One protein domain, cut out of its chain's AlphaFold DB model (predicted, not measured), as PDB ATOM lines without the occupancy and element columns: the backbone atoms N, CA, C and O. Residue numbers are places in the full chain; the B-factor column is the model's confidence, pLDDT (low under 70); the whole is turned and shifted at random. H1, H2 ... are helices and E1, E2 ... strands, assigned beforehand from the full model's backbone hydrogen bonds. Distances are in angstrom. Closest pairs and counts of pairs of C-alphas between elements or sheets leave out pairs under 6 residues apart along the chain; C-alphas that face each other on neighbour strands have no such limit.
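This is residues 4 to 97 of the 273 residues of an uncharacterized protein of Thermovibrio guaymasensis (UniProt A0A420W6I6). A strongly twisted sheet of six strands has helices H1 and H2 packed over one face and no named helix over the other; short H3 lies beside H1 and only grazes the sheet. The 94 printed residues hold three named helices and six named strands, in the order E1 H1 E2 E3 E4 H2 E5 E6 H3. The antiparallel sheet runs E1 E5 E2 E3 E4 E6; the class is mixed, helices and strands. The whole is compact, with a radius of gyration of the C-alphas of 12.1 A and spans of 34 by 26 by 23 A.

The strands are E1, residues 4 to 7, from C-alpha 4 at (-23.473, -42.488, 30.953); E5, 71 to 76, 16.6 A; E2, 26 to 31, 16.9 A; E3, 38 to 43, 16.7 A; E4, 48 to 50; and E6, 84 to 86. The helices are H1, residues 11 to 24, 20.2 A; H2, 53 to 65, 18.4 A; and H3, 88 to 95, 10.8 A, ending at C-alpha 95 at (-14.448, -56.447, 44.655).

E2, E3 and E4 form a meander, each strand the antiparallel neighbour of the one before; N 28 and O 41 are 2.8 A apart, N 42 and O 49 2.8 A. H1 is on the sheet at a height of 8.5 A, along the strands. H2 is on the same face at 10.2 A, slantwise to them. E1, H1 and E2 make a split strand-helix-strand unit, E5 between the strands, with a right-handed crossover. H1, with residues 11 to 15 alone, only just touches H3, with 3 pairs of C-alphas within 8 A, the closest those of Leu 11 and Ile 95, 6.9 A. In H1, H2 and H3 every O i to N i+4 pair is within hydrogen-bond range.

The C-alphas farthest apart, those of Asn 46 and Asn 67, are 34.5 A apart. The printed part has no cut and no long link. Residues 79 and 81 to 82 have pLDDT under 70.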
ATOM      1  N   ILE A   4     -23.373 -41.204  31.647       89.38
ATOM      2  CA  ILE A   4     -23.473 -42.488  30.953       89.38
ATOM      3  C   ILE A   4     -24.154 -43.469  31.898       89.38
ATOM      4  O   ILE A   4     -23.705 -43.665  33.021       89.38
ATOM      5  N   LYS A   5     -25.237 -44.099  31.438       93.44
ATOM      6  CA  LYS A   5     -26.001 -45.069  32.224       93.44
ATOM      7  C   LYS A   5     -25.933 -46.452  31.599       93.44
ATOM      8  O   LYS A   5     -26.115 -46.598  30.390       93.44
ATOM      9  N   GLY A   6     -25.755 -47.470  32.429       93.38
ATOM     10  CA  GLY A   6     -25.756 -48.859  31.986       93.38
ATOM     11  C   GLY A   6     -26.084 -49.840  33.103       93.38
ATOM     12  O   GLY A   6     -26.538 -49.462  34.182       93.38
ATOM     13  N   LYS A   7     -25.894 -51.125  32.815       94.56
ATOM     14  CA  LYS A   7     -26.061 -52.228  33.767       94.56
ATOM     15  C   LYS A   7     -24.778 -53.032  33.815       94.56
ATOM     16  O   LYS A   7     -24.128 -53.177  32.782       94.56
ATOM     17  N   LEU A   8     -24.469 -53.583  34.979       93.81
ATOM     18  CA  LEU A   8     -23.337 -54.486  35.141       93.81
ATOM     19  C   LEU A   8     -23.822 -55.930  35.152       93.81
ATOM     20  O   LEU A   8     -24.775 -56.272  35.859       93.81
ATOM     21  N   ALA A   9     -23.180 -56.782  34.358       92.06
ATOM     22  CA  ALA A   9     -23.520 -58.193  34.273       92.06
ATOM     23  C   ALA A   9     -22.732 -59.023  35.292       92.06
ATOM     24  O   ALA A   9     -23.288 -59.967  35.860       92.06
ATOM     25  N   ASN A  10     -21.474 -58.665  35.544       91.75
ATOM     26  CA  ASN A  10     -20.574 -59.369  36.456       91.75
ATOM     27  C   ASN A  10     -19.620 -58.403  37.192       91.75
ATOM     28  O   ASN A  10     -19.587 -57.206  36.916       91.75
ATOM     29  N   LEU A  11     -18.850 -58.928  38.150       92.31
ATOM     30  CA  LEU A  11     -17.911 -58.128  38.945       92.31
ATOM     31  C   LEU A  11     -16.739 -57.599  38.108       92.31
ATOM     32  O   LEU A  11     -16.177 -56.557  38.438       92.31
ATOM     33  N   GLU A  12     -16.373 -58.291  37.030       93.31
ATOM     34  CA  GLU A  12     -15.344 -57.849  36.094       93.31
ATOM     35  C   GLU A  12     -15.743 -56.546  35.384       93.31
ATOM     36  O   GLU A  12     -14.904 -55.659  35.242       93.31
ATOM     37  N   ASP A  13     -17.022 -56.364  35.049       94.44
ATOM     38  CA  ASP A  13     -17.537 -55.118  34.472       94.44
ATOM     39  C   ASP A  13     -17.356 -53.930  35.434       94.44
ATOM     40  O   ASP A  13     -17.082 -52.811  35.000       94.44
ATOM     41  N   LEU A  14     -17.478 -54.160  36.748       94.94
ATOM     42  CA  LEU A  14     -17.238 -53.120  37.753       94.94
ATOM     43  C   LEU A  14     -15.757 -52.722  37.811       94.94
ATOM     44  O   LEU A  14     -15.448 -51.547  37.982       94.94
ATOM     45  N   LEU A  15     -14.842 -53.678  37.650       95.25
ATOM     46  CA  LEU A  15     -13.408 -53.385  37.583       95.25
ATOM     47  C   LEU A  15     -13.073 -52.572  36.328       95.25
ATOM     48  O   LEU A  15     -12.351 -51.587  36.424       95.25
ATOM     49  N   ILE A  16     -13.676 -52.915  35.186       95.06
ATOM     50  CA  ILE A  16     -13.537 -52.132  33.951       95.06
ATOM     51  C   ILE A  16     -14.067 -50.706  34.157       95.06
ATOM     52  O   ILE A  16     -13.446 -49.750  33.706       95.06
ATOM     53  N   LEU A  17     -15.191 -50.529  34.862       93.81
ATOM     54  CA  LEU A  17     -15.687 -49.189  35.195       93.81
ATOM     55  C   LEU A  17     -14.721 -48.390  36.074       93.81
ATOM     56  O   LEU A  17     -14.628 -47.175  35.910       93.81
ATOM     57  N   ILE A  18     -14.015 -49.047  36.995       93.44
ATOM     58  CA  ILE A  18     -12.981 -48.407  37.817       93.44
ATOM     59  C   ILE A  18     -11.805 -47.958  36.943       93.44
ATOM     60  O   ILE A  18     -11.319 -46.842  37.116       93.44
ATOM     61  N   ASP A  19     -11.400 -48.762  35.958       93.12
ATOM     62  CA  ASP A  19     -10.368 -48.368  34.993       93.12
ATOM     63  C   ASP A  19     -10.823 -47.167  34.141       93.12
ATOM     64  O   ASP A  19     -10.084 -46.195  33.982       93.12
ATOM     65  N   VAL A  20     -12.076 -47.169  33.672       92.12
ATOM     66  CA  VAL A  20     -12.669 -46.040  32.928       92.12
ATOM     67  C   VAL A  20     -12.728 -44.768  33.780       92.12
ATOM     68  O   VAL A  20     -12.474 -43.672  33.276       92.12
ATOM     69  N   LEU A  21     -13.033 -44.894  35.074       91.00
ATOM     70  CA  LEU A  21     -13.005 -43.776  36.020       91.00
ATOM     71  C   LEU A  21     -11.618 -43.129  36.106       91.00
ATOM     72  O   LEU A  21     -11.535 -41.904  36.186       91.00
ATOM     73  N   LYS A  22     -10.540 -43.920  36.039       90.00
ATOM     74  CA  LYS A  22      -9.161 -43.400  36.061       90.00
ATOM     75  C   LYS A  22      -8.843 -42.549  34.840       90.00
ATOM     76  O   LYS A  22      -8.161 -41.533  34.963       90.00
ATOM     77  N   GLU A  23      -9.345 -42.948  33.676       88.38
ATOM     78  CA  GLU A  23      -9.134 -42.212  32.428       88.38
ATOM     79  C   GLU A  23      -9.943 -40.915  32.381       88.38
ATOM     80  O   GLU A  23      -9.429 -39.874  31.967       88.38
ATOM     81  N   LYS A  24     -11.210 -40.974  32.800       85.94
ATOM     82  CA  LYS A  24     -12.154 -39.866  32.620       85.94
ATOM     83  C   LYS A  24     -12.192 -38.876  33.774       85.94
ATOM     84  O   LYS A  24     -12.481 -37.711  33.526       85.94
ATOM     85  N   LYS A  25     -11.856 -39.320  34.991       88.06
ATOM     86  CA  LYS A  25     -12.073 -38.611  36.262       88.06
ATOM     87  C   LYS A  25     -13.551 -38.285  36.502       88.06
ATOM     88  O   LYS A  25     -14.275 -37.831  35.616       88.06
ATOM     89  N   GLY A  26     -14.010 -38.498  37.725       90.00
ATOM     90  CA  GLY A  26     -15.399 -38.246  38.097       90.00
ATOM     91  C   GLY A  26     -15.968 -39.335  38.985       90.00
ATOM     92  O   GLY A  26     -15.238 -39.965  39.748       90.00
ATOM     93  N   GLU A  27     -17.275 -39.547  38.896       92.38
ATOM     94  CA  GLU A  27     -18.045 -40.327  39.860       92.38
ATOM     95  C   GLU A  27     -18.862 -41.423  39.167       92.38
ATOM     96  O   GLU A  27     -19.575 -41.171  38.199       92.38
ATOM     97  N   VAL A  28     -18.799 -42.651  39.677       93.50
ATOM     98  CA  VAL A  28     -19.734 -43.731  39.346       93.50
ATOM     99  C   VAL A  28     -20.653 -43.961  40.528       93.50
ATOM    100  O   VAL A  28     -20.205 -44.324  41.615       93.50
ATOM    101  N   ARG A  29     -21.953 -43.839  40.282       93.56
ATOM    102  CA  ARG A  29     -23.022 -44.179  41.220       93.56
ATOM    103  C   ARG A  29     -23.591 -45.546  40.878       93.56
ATOM    104  O   ARG A  29     -24.003 -45.788  39.745       93.56
ATOM    105  N   LEU A  30     -23.617 -46.446  41.854       94.88
ATOM    106  CA  LEU A  30     -24.111 -47.817  41.745       94.88
ATOM    107  C   LEU A  30     -25.375 -47.982  42.587       94.88
ATOM    108  O   LEU A  30     -25.379 -47.653  43.772       94.88
ATOM    109  N   HIS A  31     -26.429 -48.548  42.006       94.19
ATOM    110  CA  HIS A  31     -27.670 -48.848  42.724       94.19
ATOM    111  C   HIS A  31     -28.424 -50.023  42.092       94.19
ATOM    112  O   HIS A  31     -28.256 -50.335  40.912       94.19
ATOM    113  N   PHE A  32     -29.300 -50.679  42.856       91.62
ATOM    114  CA  PHE A  32     -30.242 -51.647  42.284       91.62
ATOM    115  C   PHE A  32     -31.482 -50.951  41.725       91.62
ATOM    116  O   PHE A  32     -31.931 -49.947  42.285       91.62
ATOM    117  N   PRO A  33     -32.108 -51.503  40.669       82.88
ATOM    118  CA  PRO A  33     -33.415 -51.028  40.245       82.88
ATOM    119  C   PRO A  33     -34.397 -51.122  41.423       82.88
ATOM    120  O   PRO A  33     -34.477 -52.153  42.091       82.88
ATOM    121  N   TYR A  34     -35.146 -50.041  41.662       77.00
ATOM    122  CA  TYR A  34     -36.169 -49.922  42.714       77.00
ATOM    123  C   TYR A  34     -35.660 -49.851  44.165       77.00
ATOM    124  O   TYR A  34     -36.474 -49.917  45.086       77.00
ATOM    125  N   GLN A  35     -34.354 -49.684  44.394       76.25
ATOM    126  CA  GLN A  35     -33.806 -49.414  45.729       76.25
ATOM    127  C   GLN A  35     -33.298 -47.976  45.823       76.25
ATOM    128  O   GLN A  35     -32.752 -47.439  44.867       76.25
ATOM    129  N   SER A  36     -33.486 -47.357  46.989       75.12
ATOM    130  CA  SER A  36     -33.000 -46.003  47.279       75.12
ATOM    131  C   SER A  36     -31.547 -45.971  47.756       75.12
ATOM    132  O   SER A  36     -30.989 -44.894  47.929       75.12
ATOM    133  N   GLU A  37     -30.958 -47.130  48.063       81.81
ATOM    134  CA  GLU A  37     -29.564 -47.210  48.490       81.81
ATOM    135  C   GLU A  37     -28.637 -47.120  47.280       81.81
ATOM    136  O   GLU A  37     -28.751 -47.898  46.331       81.81
ATOM    137  N   GLU A  38     -27.699 -46.183  47.363       90.50
ATOM    138  CA  GLU A  38     -26.711 -45.891  46.336       90.50
ATOM    139  C   GLU A  38     -25.304 -45.920  46.946       90.50
ATOM    140  O   GLU A  38     -25.110 -45.601  48.129       90.50
ATOM    141  N   VAL A  39     -24.332 -46.338  46.139       93.75
ATOM    142  CA  VAL A  39     -22.904 -46.334  46.459       93.75
ATOM    143  C   VAL A  39     -22.178 -45.538  45.390       93.75
ATOM    144  O   VAL A  39     -22.264 -45.895  44.218       93.75
ATOM    145  N   SER A  40     -21.429 -44.512  45.786       93.38
ATOM    146  CA  SER A  40     -20.608 -43.734  44.859       93.38
ATOM    147  C   SER A  40     -19.131 -44.094  44.990       93.38
ATOM    148  O   SER A  40     -18.585 -44.118  46.099       93.38
ATOM    149  N   ILE A  41     -18.478 -44.331  43.856       94.44
ATOM    150  CA  ILE A  41     -17.027 -44.473  43.716       94.44
ATOM    151  C   ILE A  41     -16.551 -43.293  42.872       94.44
ATOM    152  O   ILE A  41     -16.999 -43.135  41.742       94.44
ATOM    153  N   CYS A  42     -15.661 -42.468  43.407       93.50
ATOM    154  CA  CYS A  42     -15.152 -41.278  42.735       93.50
ATOM    155  C   CYS A  42     -13.636 -41.350  42.565       93.50
ATOM    156  O   CYS A  42     -12.949 -41.907  43.420       93.50
ATOM    157  N   PHE A  43     -13.120 -40.779  41.482       92.56
ATOM    158  CA  PHE A  43     -11.692 -40.620  41.234       92.56
ATOM    159  C   PHE A  43     -11.405 -39.184  40.794       92.56
ATOM    160  O   PHE A  43     -11.914 -38.732  39.766       92.56
ATOM    161  N   ASP A  44     -10.577 -38.472  41.556       89.94
ATOM    162  CA  ASP A  44     -10.259 -37.057  41.311       89.94
ATOM    163  C   ASP A  44      -9.045 -36.846  40.384       89.94
ATOM    164  O   ASP A  44      -8.717 -35.718  40.006       89.94
ATOM    165  N   GLY A  45      -8.379 -37.931  39.982       87.62
ATOM    166  CA  GLY A  45      -7.126 -37.904  39.228       87.62
ATOM    167  C   GLY A  45      -5.916 -38.387  40.021       87.62
ATOM    168  O   GLY A  45      -4.900 -38.697  39.401       87.62
ATOM    169  N   ASN A  46      -6.015 -38.465  41.347       88.25
ATOM    170  CA  ASN A  46      -4.937 -38.912  42.224       88.25
ATOM    171  C   ASN A  46      -5.382 -40.058  43.139       88.25
ATOM    172  O   ASN A  46      -4.686 -41.067  43.226       88.25
ATOM    173  N   SER A  47      -6.550 -39.926  43.766       90.75
ATOM    174  CA  SER A  47      -7.049 -40.869  44.765       90.75
ATOM    175  C   SER A  47      -8.475 -41.322  44.457       90.75
ATOM    176  O   SER A  47      -9.271 -40.608  43.840       90.75
ATOM    177  N   PHE A  48      -8.808 -42.531  44.913       93.44
ATOM    178  CA  PHE A  48     -10.183 -43.011  44.925       93.44
ATOM    179  C   PHE A  48     -10.887 -42.598  46.210       93.44
ATOM    180  O   PHE A  48     -10.315 -42.613  47.301       93.44
ATOM    181  N   TYR A  49     -12.176 -42.314  46.081       93.44
ATOM    182  CA  TYR A  49     -13.050 -42.010  47.195       93.44
ATOM    183  C   TYR A  49     -14.308 -42.865  47.125       93.44
ATOM    184  O   TYR A  49     -14.918 -43.019  46.069       93.44
ATOM    185  N   LEU A  50     -14.718 -43.400  48.268       93.38
ATOM    186  CA  LEU A  50     -15.886 -44.257  48.405       93.38
ATOM    187  C   LEU A  50     -16.878 -43.627  49.382       93.38
ATOM    188  O   LEU A  50     -16.482 -43.182  50.459       93.38
ATOM    189  N   SER A  51     -18.169 -43.624  49.043       91.88
ATOM    190  CA  SER A  51     -19.199 -43.086  49.945       91.88
ATOM    191  C   SER A  51     -19.260 -43.826  51.277       91.88
ATOM    192  O   SER A  51     -19.394 -43.216  52.332       91.88
ATOM    193  N   ASP A  52     -19.230 -45.159  51.226       91.31
ATOM    194  CA  ASP A  52     -19.356 -46.025  52.395       91.31
ATOM    195  C   ASP A  52     -18.895 -47.446  52.037       91.31
ATOM    196  O   ASP A  52     -19.448 -48.098  51.142       91.31
ATOM    197  N   ARG A  53     -17.887 -47.941  52.761       92.81
ATOM    198  CA  ARG A  53     -17.336 -49.289  52.569       92.81
ATOM    199  C   ARG A  53     -18.356 -50.392  52.842       92.81
ATOM    200  O   ARG A  53     -18.397 -51.378  52.108       92.81
ATOM    201  N   PHE A  54     -19.166 -50.246  53.885       92.94
ATOM    202  CA  PHE A  54     -20.185 -51.226  54.244       92.94
ATOM    203  C   PHE A  54     -21.275 -51.290  53.174       92.94
ATOM    204  O   PHE A  54     -21.674 -52.387  52.779       92.94
ATOM    205  N   LYS A  55     -21.711 -50.139  52.644       93.06
ATOM    206  CA  LYS A  55     -22.700 -50.119  51.551       93.06
ATOM    207  C   LYS A  55     -22.170 -50.777  50.280       93.06
ATOM    208  O   LYS A  55     -22.925 -51.513  49.651       93.06
ATOM    209  N   LEU A  56     -20.894 -50.575  49.929       94.31
ATOM    210  CA  LEU A  56     -20.282 -51.270  48.791       94.31
ATOM    211  C   LEU A  56     -20.326 -52.789  48.985       94.31
ATOM    212  O   LEU A  56     -20.838 -53.494  48.122       94.31
ATOM    213  N   ILE A  57     -19.857 -53.292  50.131       95.19
ATOM    214  CA  ILE A  57     -19.865 -54.737  50.421       95.19
ATOM    215  C   ILE A  57     -21.295 -55.287  50.375       95.19
ATOM    216  O   ILE A  57     -21.548 -56.283  49.699       95.19
ATOM    217  N   LYS A  58     -22.250 -54.603  51.017       94.12
ATOM    218  CA  LYS A  58     -23.675 -54.958  50.980       94.12
ATOM    219  C   LYS A  58     -24.212 -55.014  49.547       94.12
ATOM    220  O   LYS A  58     -24.933 -55.952  49.216       94.12
ATOM    221  N   LEU A  59     -23.869 -54.044  48.695       94.25
ATOM    222  CA  LEU A  59     -24.290 -54.017  47.293       94.25
ATOM    223  C   LEU A  59     -23.731 -55.220  46.527       94.25
ATOM    224  O   LEU A  59     -24.493 -55.908  45.849       94.25
ATOM    225  N   LEU A  60     -22.438 -55.516  46.673       94.88
ATOM    226  CA  LEU A  60     -21.794 -56.660  46.018       94.88
ATOM    227  C   LEU A  60     -22.404 -57.991  46.477       94.88
ATOM    228  O   LEU A  60     -22.753 -58.838  45.659       94.88
ATOM    229  N   GLU A  61     -22.609 -58.171  47.778       94.81
ATOM    230  CA  GLU A  61     -23.229 -59.380  48.321       94.81
ATOM    231  C   GLU A  61     -24.684 -59.542  47.867       94.81
ATOM    232  O   GLU A  61     -25.102 -60.642  47.490       94.81
ATOM    233  N   LYS A  62     -25.461 -58.451  47.837       92.94
ATOM    234  CA  LYS A  62     -26.817 -58.454  47.271       92.94
ATOM    235  C   LYS A  62     -26.801 -58.811  45.796       92.94
ATOM    236  O   LYS A  62     -27.619 -59.615  45.373       92.94
ATOM    237  N   TRP A  63     -25.865 -58.291  45.015       93.00
ATOM    238  CA  TRP A  63     -25.766 -58.607  43.589       93.00
ATOM    239  C   TRP A  63     -25.443 -60.085  43.365       93.00
ATOM    240  O   TRP A  63     -25.927 -60.723  42.438       93.00
ATOM    241  N   ILE A  64     -24.644 -60.677  44.243       92.62
ATOM    242  CA  ILE A  64     -24.274 -62.082  44.116       92.62
ATOM    243  C   ILE A  64     -25.402 -63.010  44.569       92.62
ATOM    244  O   ILE A  64     -25.550 -64.107  44.019       92.62
ATOM    245  N   THR A  65     -26.178 -62.591  45.568       91.00
ATOM    246  CA  THR A  65     -27.272 -63.378  46.156       91.00
ATOM    247  C   THR A  65     -28.621 -63.170  45.479       91.00
ATOM    248  O   THR A  65     -29.482 -64.048  45.568       91.00
ATOM    249  N   THR A  66     -28.812 -62.040  44.805       83.31
ATOM    250  CA  THR A  66     -30.007 -61.702  44.036       83.31
ATOM    251  C   THR A  66     -29.632 -61.711  42.560       83.31
ATOM    252  O   THR A  66     -28.631 -61.133  42.169       83.31
ATOM    253  N   ASN A  67     -30.424 -62.335  41.691       81.62
ATOM    254  CA  ASN A  67     -30.159 -62.316  40.242       81.62
ATOM    255  C   ASN A  67     -30.471 -60.942  39.600       81.62
ATOM    256  O   ASN A  67     -30.855 -60.864  38.434       81.62
ATOM    257  N   ILE A  68     -30.378 -59.860  40.375       89.81
ATOM    258  CA  ILE A  68     -30.687 -58.497  39.966       89.81
ATOM    259  C   ILE A  68     -29.367 -57.812  39.627       89.81
ATOM    260  O   ILE A  68     -28.448 -57.774  40.436       89.81
ATOM    261  N   GLN A  69     -29.284 -57.262  38.420       92.44
ATOM    262  CA  GLN A  69     -28.115 -56.510  37.974       92.44
ATOM    263  C   GLN A  69     -28.156 -55.080  38.530       92.44
ATOM    264  O   GLN A  69     -29.197 -54.422  38.395       92.44
ATOM    265  N   PRO A  70     -27.058 -54.575  39.116       94.31
ATOM    266  CA  PRO A  70     -26.952 -53.182  39.489       94.31
ATOM    267  C   PRO A  70     -26.841 -52.311  38.237       94.31
ATOM    268  O   PRO A  70     -26.304 -52.699  37.192       94.31
ATOM    269  N   ILE A  71     -27.394 -51.118  38.366       94.94
ATOM    270  CA  ILE A  71     -27.323 -50.034  37.402       94.94
ATOM    271  C   ILE A  71     -26.159 -49.142  37.821       94.94
ATOM    272  O   ILE A  71     -25.971 -48.891  39.013       94.94
ATOM    273  N   PHE A  72     -25.401 -48.664  36.838       94.88
ATOM    274  CA  PHE A  72     -24.384 -47.644  37.053       94.88
ATOM    275  C   PHE A  72     -24.759 -46.349  36.336       94.88
ATOM    276  O   PHE A  72     -25.354 -46.376  35.252       94.88
ATOM    277  N   GLU A  73     -24.370 -45.231  36.933       93.69
ATOM    278  CA  GLU A  73     -24.424 -43.895  36.347       93.69
ATOM    279  C   GLU A  73     -23.044 -43.252  36.513       93.69
ATOM    280  O   GLU A  73     -22.580 -43.072  37.635       93.69
ATOM    281  N   LEU A  74     -22.366 -42.979  35.398       92.25
ATOM    282  CA  LEU A  74     -21.048 -42.349  35.346       92.25
ATOM    283  C   LEU A  74     -21.206 -40.862  35.033       92.25
ATOM    284  O   LEU A  74     -21.765 -40.505  33.992       92.25
ATOM    285  N   PHE A  75     -20.656 -40.028  35.903       90.12
ATOM    286  CA  PHE A  75     -20.626 -38.581  35.808       90.12
ATOM    287  C   PHE A  75     -19.182 -38.133  35.597       90.12
ATOM    288  O   PHE A  75     -18.305 -38.405  36.416       90.12
ATOM    289  N   GLU A  76     -18.927 -37.481  34.467       85.44
ATOM    290  CA  GLU A  76     -17.602 -36.970  34.114       85.44
ATOM    291  C   GLU A  76     -17.362 -35.616  34.794       85.44
ATOM    292  O   GLU A  76     -18.276 -34.792  34.866       85.44
ATOM    293  N   GLU A  77     -16.137 -35.395  35.281       72.75
ATOM    294  CA  GLU A  77     -15.686 -34.118  35.867       72.75
ATOM    295  C   GLU A  77     -16.516 -33.611  37.072       72.75
ATOM    296  O   GLU A  77     -16.427 -32.442  37.456       72.75
ATOM    297  N   GLU A  78     -17.317 -34.475  37.706       70.94
ATOM    298  CA  GLU A  78     -18.033 -34.144  38.941       70.94
ATOM    299  C   GLU A  78     -17.051 -34.145  40.126       70.94
ATOM    300  O   GLU A  78     -16.209 -35.033  40.266       70.94
ATOM    301  N   GLY A  79     -17.112 -33.111  40.971       68.56
ATOM    302  CA  GLY A  79     -16.219 -33.004  42.123       68.56
ATOM    303  C   GLY A  79     -16.523 -34.082  43.163       68.56
ATOM    304  O   GLY A  79     -17.666 -34.198  43.604       68.56
ATOM    305  N   CYS A  80     -15.498 -34.819  43.608       75.75
ATOM    306  CA  CYS A  80     -15.601 -35.815  44.678       75.75
ATOM    307  C   CYS A  80     -15.918 -35.139  46.025       75.75
ATOM    308  O   CYS A  80     -15.037 -34.906  46.849       75.75
ATOM    309  N   SER A  81     -17.177 -34.774  46.262       61.91
ATOM    310  CA  SER A  81     -17.596 -34.179  47.531       61.91
ATOM    311  C   SER A  81     -18.082 -35.265  48.499       61.91
ATOM    312  O   SER A  81     -18.823 -36.167  48.128       61.91
ATOM    313  N   THR A  82     -17.651 -35.181  49.763       62.16
ATOM    314  CA  THR A  82     -18.100 -36.006  50.914       62.16
ATOM    315  C   THR A  82     -17.728 -37.499  50.972       62.16
ATOM    316  O   THR A  82     -18.246 -38.206  51.834       62.16
ATOM    317  N   ASN A  83     -16.773 -37.980  50.172       77.56
ATOM    318  CA  ASN A  83     -16.399 -39.402  50.157       77.56
ATOM    319  C   ASN A  83     -15.102 -39.708  50.938       77.56
ATOM    320  O   ASN A  83     -14.214 -38.864  51.057       77.56
ATOM    321  N   GLN A  84     -14.999 -40.921  51.492       87.81
ATOM    322  CA  GLN A  84     -13.852 -41.384  52.280       87.81
ATOM    323  C   GLN A  84     -12.753 -41.905  51.343       87.81
ATOM    324  O   GLN A  84     -13.039 -42.718  50.465       87.81
ATOM    325  N   GLU A  85     -11.512 -41.451  51.517       92.12
ATOM    326  CA  GLU A  85     -10.388 -41.887  50.677       92.12
ATOM    327  C   GLU A  85     -10.104 -43.388  50.856       92.12
ATOM    328  O   GLU A  85     -10.115 -43.914  51.976       92.12
ATOM    329  N   ILE A  86      -9.864 -44.083  49.746       93.44
ATOM    330  CA  ILE A  86      -9.543 -45.508  49.709       93.44
ATOM    331  C   ILE A  86      -8.436 -45.768  48.683       93.44
ATOM    332  O   ILE A  86      -8.459 -45.245  47.575       93.44
ATOM    333  N   GLU A  87      -7.464 -46.601  49.051       93.06
ATOM    334  CA  GLU A  87      -6.433 -47.078  48.121       93.06
ATOM    335  C   GLU A  87      -7.057 -47.969  47.037       93.06
ATOM    336  O   GLU A  87      -7.951 -48.777  47.319       93.06
ATOM    337  N   GLU A  88      -6.554 -47.862  45.807       92.31
ATOM    338  CA  GLU A  88      -7.018 -48.663  44.668       92.31
ATOM    339  C   GLU A  88      -6.918 -50.161  44.969       92.31
ATOM    340  O   GLU A  88      -7.870 -50.911  44.741       92.31
ATOM    341  N   GLU A  89      -5.809 -50.601  45.566       93.19
ATOM    342  CA  GLU A  89      -5.580 -52.001  45.909       93.19
ATOM    343  C   GLU A  89      -6.651 -52.527  46.868       93.19
ATOM    344  O   GLU A  89      -7.167 -53.627  46.670       93.19
ATOM    345  N   LYS A  90      -7.046 -51.726  47.867       94.12
ATOM    346  CA  LYS A  90      -8.099 -52.087  48.831       94.12
ATOM    347  C   LYS A  90      -9.475 -52.141  48.173       94.12
ATOM    348  O   LYS A  90     -10.274 -53.018  48.504       94.12
ATOM    349  N   LEU A  91      -9.772 -51.222  47.253       93.50
ATOM    350  CA  LEU A  91     -11.026 -51.236  46.496       93.50
ATOM    351  C   LEU A  91     -11.122 -52.503  45.632       93.50
ATOM    352  O   LEU A  91     -12.133 -53.210  45.665       93.50
ATOM    353  N   VAL A  92     -10.046 -52.828  44.916       94.06
ATOM    354  CA  VAL A  92      -9.953 -54.038  44.091       94.06
ATOM    355  C   VAL A  92     -10.021 -55.300  44.952       94.06
ATOM    356  O   VAL A  92     -10.698 -56.255  44.569       94.06
ATOM    357  N   GLU A  93      -9.385 -55.314  46.127       94.75
ATOM    358  CA  GLU A  93      -9.454 -56.424  47.086       94.75
ATOM    359  C   GLU A  93     -10.892 -56.683  47.551       94.75
ATOM    360  O   GLU A  93     -11.323 -57.836  47.600       94.75
ATOM    361  N   ILE A  94     -11.668 -55.628  47.833       93.88
ATOM    362  CA  ILE A  94     -13.087 -55.753  48.199       93.88
ATOM    363  C   ILE A  94     -13.877 -56.414  47.064       93.88
ATOM    364  O   ILE A  94     -14.639 -57.346  47.320       93.88
ATOM    365  N   ILE A  95     -13.686 -55.965  45.821       93.94
ATOM    366  CA  ILE A  95     -14.448 -56.447  44.655       93.94
ATOM    367  C   ILE A  95     -14.061 -57.882  44.282       93.94
ATOM    368  O   ILE A  95     -14.923 -58.690  43.942       93.94
ATOM    369  N   LYS A  96     -12.772 -58.221  44.369       94.00
ATOM    370  CA  LYS A  96     -12.242 -59.554  44.037       94.00
ATOM    371  C   LYS A  96     -12.253 -60.528  45.214       94.00
ATOM    372  O   LYS A  96     -11.713 -61.628  45.084       94.00
ATOM    373  N   ASN A  97     -12.844 -60.155  46.347       92.88
ATOM    374  CA  ASN A  97     -12.808 -60.978  47.546       92.88
ATOM    375  C   ASN A  97     -13.410 -62.374  47.267       92.88
ATOM    376  O   ASN A  97     -14.587 -62.473  46.916       92.88
TER     377      ASN A  97